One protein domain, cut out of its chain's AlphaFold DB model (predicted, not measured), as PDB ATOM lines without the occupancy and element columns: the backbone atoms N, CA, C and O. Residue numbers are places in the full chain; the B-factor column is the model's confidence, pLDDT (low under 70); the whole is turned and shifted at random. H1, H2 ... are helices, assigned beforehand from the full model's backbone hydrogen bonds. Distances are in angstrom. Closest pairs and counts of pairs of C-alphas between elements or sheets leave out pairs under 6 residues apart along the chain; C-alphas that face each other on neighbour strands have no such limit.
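AT A GLANCE: This is residues 8 to 91 of the 152 residues of an uncharacterized protein of Vitis vinifera (UniProt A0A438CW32). What does the model look like? A small head of short helices carries one long straight arm: H1, H2 and H3 stand round the first part of the long helix H4, and residues 71 to 91 of H4 stick out far beyond them. Residues 19 to 24, in the link from H1 to H2, stick out too as a small loop. What is it built of, and how large is it? The printed part has 84 residues with four named helices, H1, H2, H3 and H4 in that order along the chain, and no named strand; its class is all helix. It is only just loose, close to extended, with a radius of gyration of the C-alphas of 17.8 A, and its C-alphas span 63 by 27 by 18 A, the arm making the length.

IN THESE COORDINATES: Where does the first helix run? H1 holds residues 8 to 18, from C-alpha 8 at (136.918, 107.085, 100.579), and is 15.5 A long. Which short helices follow? H2 holds residues 26 to 36 and is 15.2 A long, and H3 holds residues 42 to 49. Where is the long helix? H4 holds residues 55 to 91, from C-alpha 55 at (143.933, 115.821, 89.529) to C-alpha 91 at (110.225, 82.069, 115.144), and is 54.1 A long.

HOW THE PARTS SIT: How does H1 stand to H4? They touch, with H4 taking part by residues 59 to 66 alone; the closest C-alphas, those of Arg 8 and Ser 66, are 5.5 A apart. They run opposite ways at a shallow tilt of 21 degrees. Where is H2? It is near H1, and it is close to H4 but not clearly touching, the closest C-alphas being those of Met 26 and Met 55, 7.2 A apart; H2 and H4 run the same way at a shallow tilt of 23 degrees. Where is H3? It is close to H2 and to H4 but not clearly touching, with closest C-alphas Lys 34 and Phe 44 at 6.9 A and Phe 43 and Tyr 65 at 6.9 A; H1 and H3 are apart. What do the backbones show? Every O i to N i+4 pair is within hydrogen-bond range in H1, H2 and H3, and 32 of 33 are in H4.

THE WHOLE: How far does it reach? The two C-alphas farthest apart, those of Ser 23 and Thr 91, are 63.2 A apart. Is anything cut or long between helices? The printed part has no cut; the links from H2 to H3 and from H3 to H4 are tight, and that from H1 to H2 is short. Where is confidence low? The mean pLDDT of the printed part is 85.4, and residues 82 to 91, which belong to H4, are under 70.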
ATOM      1  N   ARG A   8     137.095 105.766  99.955       91.81
ATOM      2  CA  ARG A   8     136.918 107.085 100.579       91.81
ATOM      3  C   ARG A   8     138.119 107.500 101.424       91.81
ATOM      4  O   ARG A   8     138.644 108.604 101.271       91.81
ATOM      5  N   GLU A   9     138.521 106.626 102.342       93.31
ATOM      6  CA  GLU A   9     139.612 106.870 103.288       93.31
ATOM      7  C   GLU A   9     140.945 106.969 102.558       93.31
ATOM      8  O   GLU A   9     141.707 107.916 102.781       93.31
ATOM      9  N   PHE A  10     141.165 106.070 101.599       92.12
ATOM     10  CA  PHE A  10     142.342 106.098 100.749       92.12
ATOM     11  C   PHE A  10     142.462 107.423  99.990       92.12
ATOM     12  O   PHE A  10     143.503 108.077 100.055       92.12
ATOM     13  N   VAL A  11     141.392 107.863  99.318       92.31
ATOM     14  CA  VAL A  11     141.376 109.121  98.552       92.31
ATOM     15  C   VAL A  11     141.648 110.321  99.454       92.31
ATOM     16  O   VAL A  11     142.383 111.227  99.058       92.31
ATOM     17  N   LYS A  12     141.106 110.328 100.679       93.69
ATOM     18  CA  LYS A  12     141.354 111.390 101.659       93.69
ATOM     19  C   LYS A  12     142.840 111.480 102.020       93.69
ATOM     20  O   LYS A  12     143.406 112.572 101.973       93.69
ATOM     21  N   ARG A  13     143.483 110.349 102.333       94.56
ATOM     22  CA  ARG A  13     144.924 110.307 102.647       94.56
ATOM     23  C   ARG A  13     145.784 110.647 101.434       94.56
ATOM     24  O   ARG A  13     146.734 111.411 101.562       94.56
ATOM     25  N   PHE A  14     145.439 110.114 100.265       93.38
ATOM     26  CA  PHE A  14     146.172 110.356  99.026       93.38
ATOM     27  C   PHE A  14     146.149 111.837  98.649       93.38
ATOM     28  O   PHE A  14     147.201 112.413  98.391       93.38
ATOM     29  N   ARG A  15     144.977 112.487  98.703       92.31
ATOM     30  CA  ARG A  15     144.862 113.936  98.484       92.31
ATOM     31  C   ARG A  15     145.770 114.712  99.437       92.31
ATOM     32  O   ARG A  15     146.516 115.571  98.989       92.31
ATOM     33  N   GLN A  16     145.744 114.376 100.726       94.50
ATOM     34  CA  GLN A  16     146.583 115.040 101.725       94.50
ATOM     35  C   GLN A  16     148.086 114.847 101.473       94.50
ATOM     36  O   GLN A  16     148.871 115.762 101.705       94.50
ATOM     37  N   ALA A  17     148.502 113.664 101.018       92.75
ATOM     38  CA  ALA A  17     149.898 113.386 100.696       92.75
ATOM     39  C   ALA A  17     150.359 114.171  99.463       92.75
ATOM     40  O   ALA A  17     151.433 114.759  99.472       92.75
ATOM     41  N   VAL A  18     149.526 114.230  98.426       91.00
ATOM     42  CA  VAL A  18     149.852 114.923  97.176       91.00
ATOM     43  C   VAL A  18     149.954 116.437  97.357       91.00
ATOM     44  O   VAL A  18     150.806 117.057  96.734       91.00
ATOM     45  N   LEU A  19     149.155 117.030  98.250       90.25
ATOM     46  CA  LEU A  19     149.263 118.457  98.587       90.25
ATOM     47  C   LEU A  19     150.612 118.838  99.221       90.25
ATOM     48  O   LEU A  19     150.958 120.013  99.228       90.25
ATOM     49  N   GLN A  20     151.360 117.872  99.759       91.00
ATOM     50  CA  GLN A  20     152.697 118.103 100.316       91.00
ATOM     51  C   GLN A  20     153.807 117.999  99.262       91.00
ATOM     52  O   GLN A  20     154.969 118.248  99.572       91.00
ATOM     53  N   VAL A  21     153.472 117.607  98.031       90.56
ATOM     54  CA  VAL A  21     154.436 117.452  96.944       90.56
ATOM     55  C   VAL A  21     154.497 118.752  96.147       90.56
ATOM     56  O   VAL A  21     153.503 119.175  95.563       90.56
ATOM     57  N   GLU A  22     155.679 119.364  96.096       89.44
ATOM     58  CA  GLU A  22     155.904 120.668  95.456       89.44
ATOM     59  C   GLU A  22     155.711 120.641  93.931       89.44
ATOM     60  O   GLU A  22     155.261 121.618  93.337       89.44
ATOM     61  N   SER A  23     155.996 119.510  93.280       92.00
ATOM     62  CA  SER A  23     155.710 119.309  91.856       92.00
ATOM     63  C   SER A  23     155.463 117.839  91.520       92.00
ATOM     64  O   SER A  23     156.087 116.935  92.074       92.00
ATOM     65  N   TYR A  24     154.538 117.584  90.595       90.81
ATOM     66  CA  TYR A  24     154.216 116.241  90.118       90.81
ATOM     67  C   TYR A  24     153.819 116.273  88.641       90.81
ATOM     68  O   TYR A  24     153.257 117.254  88.155       90.81
ATOM     69  N   SER A  25     154.061 115.172  87.925       92.50
ATOM     70  CA  SER A  25     153.433 114.936  86.624       92.50
ATOM     71  C   SER A  25     152.120 114.179  86.810       92.50
ATOM     72  O   SER A  25     151.993 113.327  87.697       92.50
ATOM     73  N   MET A  26     151.129 114.469  85.965       91.38
ATOM     74  CA  MET A  26     149.848 113.759  86.021       91.38
ATOM     75  C   MET A  26     150.017 112.256  85.792       91.38
ATOM     76  O   MET A  26     149.377 111.467  86.486       91.38
ATOM     77  N   ASP A  27     150.927 111.848  84.904       91.75
ATOM     78  CA  ASP A  27     151.251 110.437  84.693       91.75
ATOM     79  C   ASP A  27     151.770 109.764  85.965       91.75
ATOM     80  O   ASP A  27     151.291 108.688  86.320       91.75
ATOM     81  N   ALA A  28     152.686 110.404  86.702       92.50
ATOM     82  CA  ALA A  28     153.199 109.849  87.953       92.50
ATOM     83  C   ALA A  28     152.077 109.672  88.985       92.50
ATOM     84  O   ALA A  28     151.950 108.603  89.585       92.50
ATOM     85  N   ILE A  29     151.211 110.678  89.142       92.44
ATOM     86  CA  ILE A  29     150.053 110.604  90.043       92.44
ATOM     87  C   ILE A  29     149.120 109.461  89.647       92.44
ATOM     88  O   ILE A  29     148.729 108.667  90.504       92.44
ATOM     89  N   LEU A  30     148.779 109.344  88.363       90.44
ATOM     90  CA  LEU A  30     147.891 108.292  87.872       90.44
ATOM     91  C   LEU A  30     148.496 106.902  88.062       90.44
ATOM     92  O   LEU A  30     147.775 105.983  88.447       90.44
ATOM     93  N   GLN A  31     149.800 106.739  87.839       89.94
ATOM     94  CA  GLN A  31     150.500 105.471  88.052       89.94
ATOM     95  C   GLN A  31     150.505 105.071  89.528       89.94
ATOM     96  O   GLN A  31     150.154 103.937  89.863       89.94
ATOM     97  N   ILE A  32     150.833 106.005  90.428       92.31
ATOM     98  CA  ILE A  32     150.816 105.751  91.873       92.31
ATOM     99  C   ILE A  32     149.390 105.419  92.320       92.31
ATOM    100  O   ILE A  32     149.183 104.433  93.031       92.31
ATOM    101  N   PHE A  33     148.396 106.191  91.877       91.31
ATOM    102  CA  PHE A  33     146.994 105.968  92.219       91.31
ATOM    103  C   PHE A  33     146.507 104.596  91.730       91.31
ATOM    104  O   PHE A  33     145.970 103.819  92.512       91.31
ATOM    105  N   LYS A  34     146.772 104.235  90.468       88.31
ATOM    106  CA  LYS A  34     146.411 102.926  89.894       88.31
ATOM    107  C   LYS A  34     147.083 101.755  90.611       88.31
ATOM    108  O   LYS A  34     146.430 100.745  90.843       88.31
ATOM    109  N   ARG A  35     148.362 101.883  90.978       88.00
ATOM    110  CA  ARG A  35     149.112 100.841  91.701       88.00
ATOM    111  C   ARG A  35     148.659 100.681  93.151       88.00
ATOM    112  O   ARG A  35     148.857  99.627  93.747       88.00
ATOM    113  N   SER A  36     148.086 101.734  93.727       88.12
ATOM    114  CA  SER A  36     147.615 101.744  95.111       88.12
ATOM    115  C   SER A  36     146.143 101.367  95.261       88.12
ATOM    116  O   SER A  36     145.736 101.072  96.381       88.12
ATOM    117  N   ILE A  37     145.352 101.295  94.191       85.62
ATOM    118  CA  ILE A  37     144.005 100.703  94.217       85.62
ATOM    119  C   ILE A  37     144.050  99.226  93.803       85.62
ATOM    120  O   ILE A  37     144.930  98.793  93.063       85.62
ATOM    121  N   CYS A  38     143.098  98.428  94.285       76.62
ATOM    122  CA  CYS A  38     143.039  97.007  93.955       76.62
ATOM    123  C   CYS A  38     142.685  96.807  92.469       76.62
ATOM    124  O   CYS A  38     141.631  97.258  92.014       76.62
ATOM    125  N   LEU A  39     143.538  96.074  91.737       70.06
ATOM    126  CA  LEU A  39     143.399  95.795  90.295       70.06
ATOM    127  C   LEU A  39     142.062  95.125  89.922       70.06
ATOM    128  O   LEU A  39     141.601  95.274  88.799       70.06
ATOM    129  N   GLY A  40     141.432  94.412  90.860       72.38
ATOM    130  CA  GLY A  40     140.146  93.734  90.657       72.38
ATOM    131  C   GLY A  40     138.901  94.589  90.918       72.38
ATOM    132  O   GLY A  40     137.800  94.046  90.945       72.38
ATOM    133  N   THR A  41     139.038  95.896  91.176       80.31
ATOM    134  CA  THR A  41     137.875  96.764  91.434       80.31
ATOM    135  C   THR A  41     137.265  97.281  90.126       80.31
ATOM    136  O   THR A  41     138.007  97.696  89.233       80.31
ATOM    137  N   PRO A  42     135.926  97.382  90.014       84.75
ATOM    138  CA  PRO A  42     135.279  98.028  88.864       84.75
ATOM    139  C   PRO A  42     135.748  99.475  88.645       84.75
ATOM    140  O   PRO A  42     135.747  99.983  87.524       84.75
ATOM    141  N   PHE A  43     136.198 100.138  89.714       88.56
ATOM    142  CA  PHE A  43     136.778 101.470  89.643       88.56
ATOM    143  C   PHE A  43     138.091 101.506  88.845       88.56
ATOM    144  O   PHE A  43     138.292 102.420  88.046       88.56
ATOM    145  N   PHE A  44     138.961 100.499  88.992       88.00
ATOM    146  CA  PHE A  44     140.178 100.388  88.185       88.00
ATOM    147  C   PHE A  44     139.849 100.299  86.686       88.00
ATOM    148  O   PHE A  44     140.408 101.050  85.882       88.00
ATOM    149  N   GLU A  45     138.885  99.451  86.310       88.75
ATOM    150  CA  GLU A  45     138.417  99.356  84.921       88.75
ATOM    151  C   GLU A  45     137.821 100.671  84.415       88.75
ATOM    152  O   GLU A  45     138.034 101.059  83.264       88.75
ATOM    153  N   PHE A  46     137.068 101.371  85.267       89.56
ATOM    154  CA  PHE A  46     136.489 102.663  84.926       89.56
ATOM    155  C   PHE A  46     137.572 103.694  84.593       89.56
ATOM    156  O   PHE A  46     137.457 104.383  83.582       89.56
ATOM    157  N   LEU A  47     138.651 103.752  85.379       89.81
ATOM    158  CA  LEU A  47     139.790 104.636  85.110       89.81
ATOM    159  C   LEU A  47     140.560 104.250  83.841       89.81
ATOM    160  O   LEU A  47     141.162 105.116  83.211       89.81
ATOM    161  N   ALA A  48     140.569 102.970  83.459       87.94
ATOM    162  CA  ALA A  48     141.144 102.541  82.185       87.94
ATOM    163  C   ALA A  48     140.284 102.998  80.993       87.94
ATOM    164  O   ALA A  48     140.823 103.466  79.993       87.94
ATOM    165  N   LYS A  49     138.953 102.908  81.115       91.62
ATOM    166  CA  LYS A  49     137.991 103.315  80.074       91.62
ATOM    167  C   LYS A  49     137.868 104.834  79.939       91.62
ATOM    168  O   LYS A  49     137.658 105.337  78.841       91.62
ATOM    169  N   LYS A  50     137.952 105.560  81.053       92.06
ATOM    170  CA  LYS A  50     137.854 107.023  81.123       92.06
ATOM    171  C   LYS A  50     139.023 107.566  81.947       92.06
ATOM    172  O   LYS A  50     138.857 107.819  83.145       92.06
ATOM    173  N   PRO A  51     140.207 107.705  81.325       89.62
ATOM    174  CA  PRO A  51     141.389 108.217  81.999       89.62
ATOM    175  C   PRO A  51     141.145 109.641  82.503       89.62
ATOM    176  O   PRO A  51     140.640 110.465  81.736       89.62
ATOM    177  N   PRO A  52     141.500 109.953  83.759       92.75
ATOM    178  CA  PRO A  52     141.386 111.311  84.249       92.75
ATOM    179  C   PRO A  52     142.377 112.239  83.554       92.75
ATOM    180  O   PRO A  52     143.545 111.884  83.399       92.75
ATOM    181  N   THR A  53     141.935 113.439  83.185       92.94
ATOM    182  CA  THR A  53     142.798 114.442  82.528       92.94
ATOM    183  C   THR A  53     143.453 115.412  83.505       92.94
ATOM    184  O   THR A  53     144.442 116.057  83.170       92.94
ATOM    185  N   SER A  54     142.930 115.511  84.727       92.75
ATOM    186  CA  SER A  54     143.466 116.363  85.786       92.75
ATOM    187  C   SER A  54     143.331 115.707  87.157       92.75
ATOM    188  O   SER A  54     142.628 114.706  87.337       92.75
ATOM    189  N   MET A  55     144.010 116.282  88.147       92.25
ATOM    190  CA  MET A  55     143.933 115.821  89.529       92.25
ATOM    191  C   MET A  55     142.516 115.961  90.100       92.25
ATOM    192  O   MET A  55     142.006 115.039  90.738       92.25
ATOM    193  N   ASP A  56     141.841 117.073  89.805       92.88
ATOM    194  CA  ASP A  56     140.446 117.288  90.190       92.88
ATOM    195  C   ASP A  56     139.497 116.286  89.531       92.88
ATOM    196  O   ASP A  56     138.531 115.842  90.155       92.88
ATOM    197  N   ASP A  57     139.761 115.902  88.279       94.62
ATOM    198  CA  ASP A  57     138.983 114.872  87.592       94.62
ATOM    199  C   ASP A  57     139.146 113.500  88.249       94.62
ATOM    200  O   ASP A  57     138.154 112.837  88.560       94.62
ATOM    201  N   LEU A  58     140.385 113.124  88.581       93.94
ATOM    202  CA  LEU A  58     140.679 111.896  89.319       93.94
ATOM    203  C   LEU A  58     139.921 111.860  90.652       93.94
ATOM    204  O   LEU A  58     139.220 110.889  90.953       93.94
ATOM    205  N   PHE A  59     140.011 112.933  91.439       93.50
ATOM    206  CA  PHE A  59     139.337 113.000  92.732       93.50
ATOM    207  C   PHE A  59     137.817 113.032  92.616       93.50
ATOM    208  O   PHE A  59     137.128 112.448  93.458       93.50
ATOM    209  N   ARG A  60     137.278 113.665  91.574       94.56
ATOM    210  CA  ARG A  60     135.842 113.662  91.288       94.56
ATOM    211  C   ARG A  60     135.351 112.261  90.940       94.56
ATOM    212  O   ARG A  60     134.327 111.840  91.475       94.56
ATOM    213  N   HIS A  61     136.068 111.527  90.089       94.19
ATOM    214  CA  HIS A  61     135.744 110.135  89.770       94.19
ATOM    215  C   HIS A  61     135.790 109.243  91.009       94.19
ATOM    216  O   HIS A  61     134.834 108.509  91.261       94.19
ATOM    217  N   ALA A  62     136.838 109.365  91.823       93.12
ATOM    218  CA  ALA A  62     136.984 108.574  93.037       93.12
ATOM    219  C   ALA A  62     135.889 108.880  94.074       93.12
ATOM    220  O   ALA A  62     135.334 107.966  94.676       93.12
ATOM    221  N   SER A  63     135.512 110.155  94.226       92.31
ATOM    222  CA  SER A  63     134.426 110.567  95.129       92.31
ATOM    223  C   SER A  63     133.075 109.995  94.694       92.31
ATOM    224  O   SER A  63     132.334 109.476  95.526       92.31
ATOM    225  N   LYS A  64     132.771 110.031  93.388       92.06
ATOM    226  CA  LYS A  64     131.541 109.441  92.831       92.06
ATOM    227  C   LYS A  64     131.477 107.934  93.067       92.06
ATOM    228  O   LYS A  64     130.449 107.431  93.506       92.06
ATOM    229  N   TYR A  65     132.575 107.225  92.806       92.38
ATOM    230  CA  TYR A  65     132.636 105.779  93.026       92.38
ATOM    231  C   TYR A  65     132.530 105.416  94.506       92.38
ATOM    232  O   TYR A  65     131.801 104.498  94.858       92.38
ATOM    233  N   SER A  66     133.183 106.182  95.380       91.38
ATOM    234  CA  SER A  66     133.094 105.986  96.825       91.38
ATOM    235  C   SER A  66     131.668 106.151  97.361       91.38
ATOM    236  O   SER A  66     131.285 105.418  98.266       91.38
ATOM    237  N   MET A  67     130.874 107.085  96.827       92.38
ATOM    238  CA  MET A  67     129.459 107.198  97.201       92.38
ATOM    239  C   MET A  67     128.672 105.952  96.791       92.38
ATOM    240  O   MET A  67     127.952 105.396  97.611       92.38
ATOM    241  N   LEU A  68     128.880 105.463  95.565       91.56
ATOM    242  CA  LEU A  68     128.228 104.245  95.082       91.56
ATOM    243  C   LEU A  68     128.606 103.011  95.918       91.56
ATOM    244  O   LEU A  68     127.738 102.210  96.254       91.56
ATOM    245  N   GLU A  69     129.884 102.849  96.270       88.75
ATOM    246  CA  GLU A  69     130.339 101.756  97.141       88.75
ATOM    247  C   GLU A  69     129.674 101.807  98.522       88.75
ATOM    248  O   GLU A  69     129.325 100.767  99.086       88.75
ATOM    249  N   ASP A  70     129.479 103.010  99.063       90.06
ATOM    250  CA  ASP A  70     128.815 103.215 100.347       90.06
ATOM    251  C   ASP A  70     127.316 102.904 100.269       90.06
ATOM    252  O   ASP A  70     126.808 102.195 101.140       90.06
ATOM    253  N   ASP A  71     126.632 103.331  99.205       91.88
ATOM    254  CA  ASP A  71     125.212 103.041  98.973       91.88
ATOM    255  C   ASP A  71     124.963 101.535  98.802       91.88
ATOM    256  O   ASP A  71     124.065 100.969  99.429       91.88
ATOM    257  N   VAL A  72     125.796 100.848  98.012       89.75
ATOM    258  CA  VAL A  72     125.730  99.385  97.834       89.75
ATOM    259  C   VAL A  72     125.957  98.666  99.162       89.75
ATOM    260  O   VAL A  72     125.247  97.707  99.494       89.75
ATOM    261  N   ARG A  73     126.924  99.132  99.960       89.06
ATOM    262  CA  ARG A  73     127.212  98.572 101.283       89.06
ATOM    263  C   ARG A  73     126.060  98.814 102.262       89.06
ATOM    264  O   ARG A  73     125.721  97.900 103.015       89.06
ATOM    265  N   ALA A  74     125.437  99.991 102.236       91.31
ATOM    266  CA  ALA A  74     124.266 100.314 103.049       91.31
ATOM    267  C   ALA A  74     123.049  99.462 102.653       91.31
ATOM    268  O   ALA A  74     122.406  98.872 103.521       91.31
ATOM    269  N   ALA A  75     122.775  99.315 101.353       91.00
ATOM    270  CA  ALA A  75     121.696  98.468 100.847       91.00
ATOM    271  C   ALA A  75     121.894  96.992 101.233       91.00
ATOM    272  O   ALA A  75     120.960  96.336 101.690       91.00
ATOM    273  N   THR A  76     123.125  96.482 101.130       90.44
ATOM    274  CA  THR A  76     123.462  95.107 101.535       90.44
ATOM    275  C   THR A  76     123.213  94.879 103.027       90.44
ATOM    276  O   THR A  76     122.649  93.854 103.412       90.44
ATOM    277  N   GLN A  77     123.586  95.845 103.873       90.62
ATOM    278  CA  GLN A  77     123.303  95.784 105.309       90.62
ATOM    279  C   GLN A  77     121.799  95.808 105.593       90.62
ATOM    280  O   GLN A  77     121.328  95.005 106.393       90.62
ATOM    281  N   GLN A  78     121.027  96.652 104.904       86.19
ATOM    282  CA  GLN A  78     119.571  96.678 105.066       86.19
ATOM    283  C   GLN A  78     118.910  95.356 104.663       86.19
ATOM    284  O   GLN A  78     118.068  94.849 105.400       86.19
ATOM    285  N   VAL A  79     119.319  94.752 103.542       86.06
ATOM    286  CA  VAL A  79     118.807  93.438 103.110       86.06
ATOM    287  C   VAL A  79     119.132  92.354 104.136       86.06
ATOM    288  O   VAL A  79     118.275  91.525 104.441       86.06
ATOM    289  N   LEU A  80     120.339  92.367 104.710       84.38
ATOM    290  CA  LEU A  80     120.709  91.429 105.768       84.38
ATOM    291  C   LEU A  80     119.837  91.613 107.021       84.38
ATOM    292  O   LEU A  80     119.350  90.626 107.573       84.38
ATOM    293  N   VAL A  81     119.600  92.860 107.436       73.56
ATOM    294  CA  VAL A  81     118.756  93.196 108.594       73.56
ATOM    295  C   VAL A  81     117.296  92.782 108.358       73.56
ATOM    296  O   VAL A  81     116.694  92.147 109.222       73.56
ATOM    297  N   VAL A  82     116.737  93.042 107.172       66.06
ATOM    298  CA  VAL A  82     115.376  92.617 106.787       66.06
ATOM    299  C   VAL A  82     115.263  91.090 106.685       66.06
ATOM    300  O   VAL A  82     114.271  90.506 107.128       66.06
ATOM    301  N   GLY A  83     116.292  90.418 106.161       60.19
ATOM    302  CA  GLY A  83     116.366  88.955 106.095       60.19
ATOM    303  C   GLY A  83     116.474  88.284 107.471       60.19
ATOM    304  O   GLY A  83     116.000  87.163 107.658       60.19
ATOM    305  N   GLN A  84     117.054  88.967 108.461       57.34
ATOM    306  CA  GLN A  84     117.059  88.520 109.856       57.34
ATOM    307  C   GLN A  84     115.729  88.811 110.565       57.34
ATOM    308  O   GLN A  84     115.244  87.948 111.298       57.34
ATOM    309  N   ALA A  85     115.109  89.969 110.317       54.69
ATOM    310  CA  ALA A  85     113.813  90.333 110.891       54.69
ATOM    311  C   ALA A  85     112.707  89.351 110.467       54.69
ATOM    312  O   ALA A  85     112.047  88.775 111.330       54.69
ATOM    313  N   THR A  86     112.608  89.049 109.166       52.50
ATOM    314  CA  THR A  86     111.657  88.065 108.606       52.50
ATOM    315  C   THR A  86     111.877  86.646 109.138       52.50
ATOM    316  O   THR A  86     110.916  85.920 109.395       52.50
ATOM    317  N   ARG A  87     113.132  86.241 109.379       47.56
ATOM    318  CA  ARG A  87     113.444  84.934 109.982       47.56
ATOM    319  C   ARG A  87     113.150  84.884 111.486       47.56
ATOM    320  O   ARG A  87     112.774  83.825 111.980       47.56
ATOM    321  N   SER A  88     113.299  85.999 112.206       50.41
ATOM    322  CA  SER A  88     113.004  86.070 113.646       50.41
ATOM    323  C   SER A  88     111.501  86.173 113.942       50.41
ATOM    324  O   SER A  88     111.014  85.602 114.922       50.41
ATOM    325  N   GLU A  89     110.742  86.827 113.060       47.34
ATOM    326  CA  GLU A  89     109.288  86.958 113.173       47.34
ATOM    327  C   GLU A  89     108.589  85.611 112.926       47.34
ATOM    328  O   GLU A  89     107.677  85.245 113.667       47.34
ATOM    329  N   ALA A  90     109.124  84.788 112.013       44.06
ATOM    330  CA  ALA A  90     108.692  83.400 111.826       44.06
ATOM    331  C   ALA A  90     109.019  82.478 113.020       44.06
ATOM    332  O   ALA A  90     108.445  81.401 113.130       44.06
ATOM    333  N   THR A  91     109.914  82.867 113.938       41.91
ATOM    334  CA  THR A  91     110.225  82.069 115.144       41.91
ATOM    335  C   THR A  91     109.427  82.460 116.388       41.91
ATOM    336  O   THR A  91     109.438  81.710 117.362       41.91
TER     337      THR A  91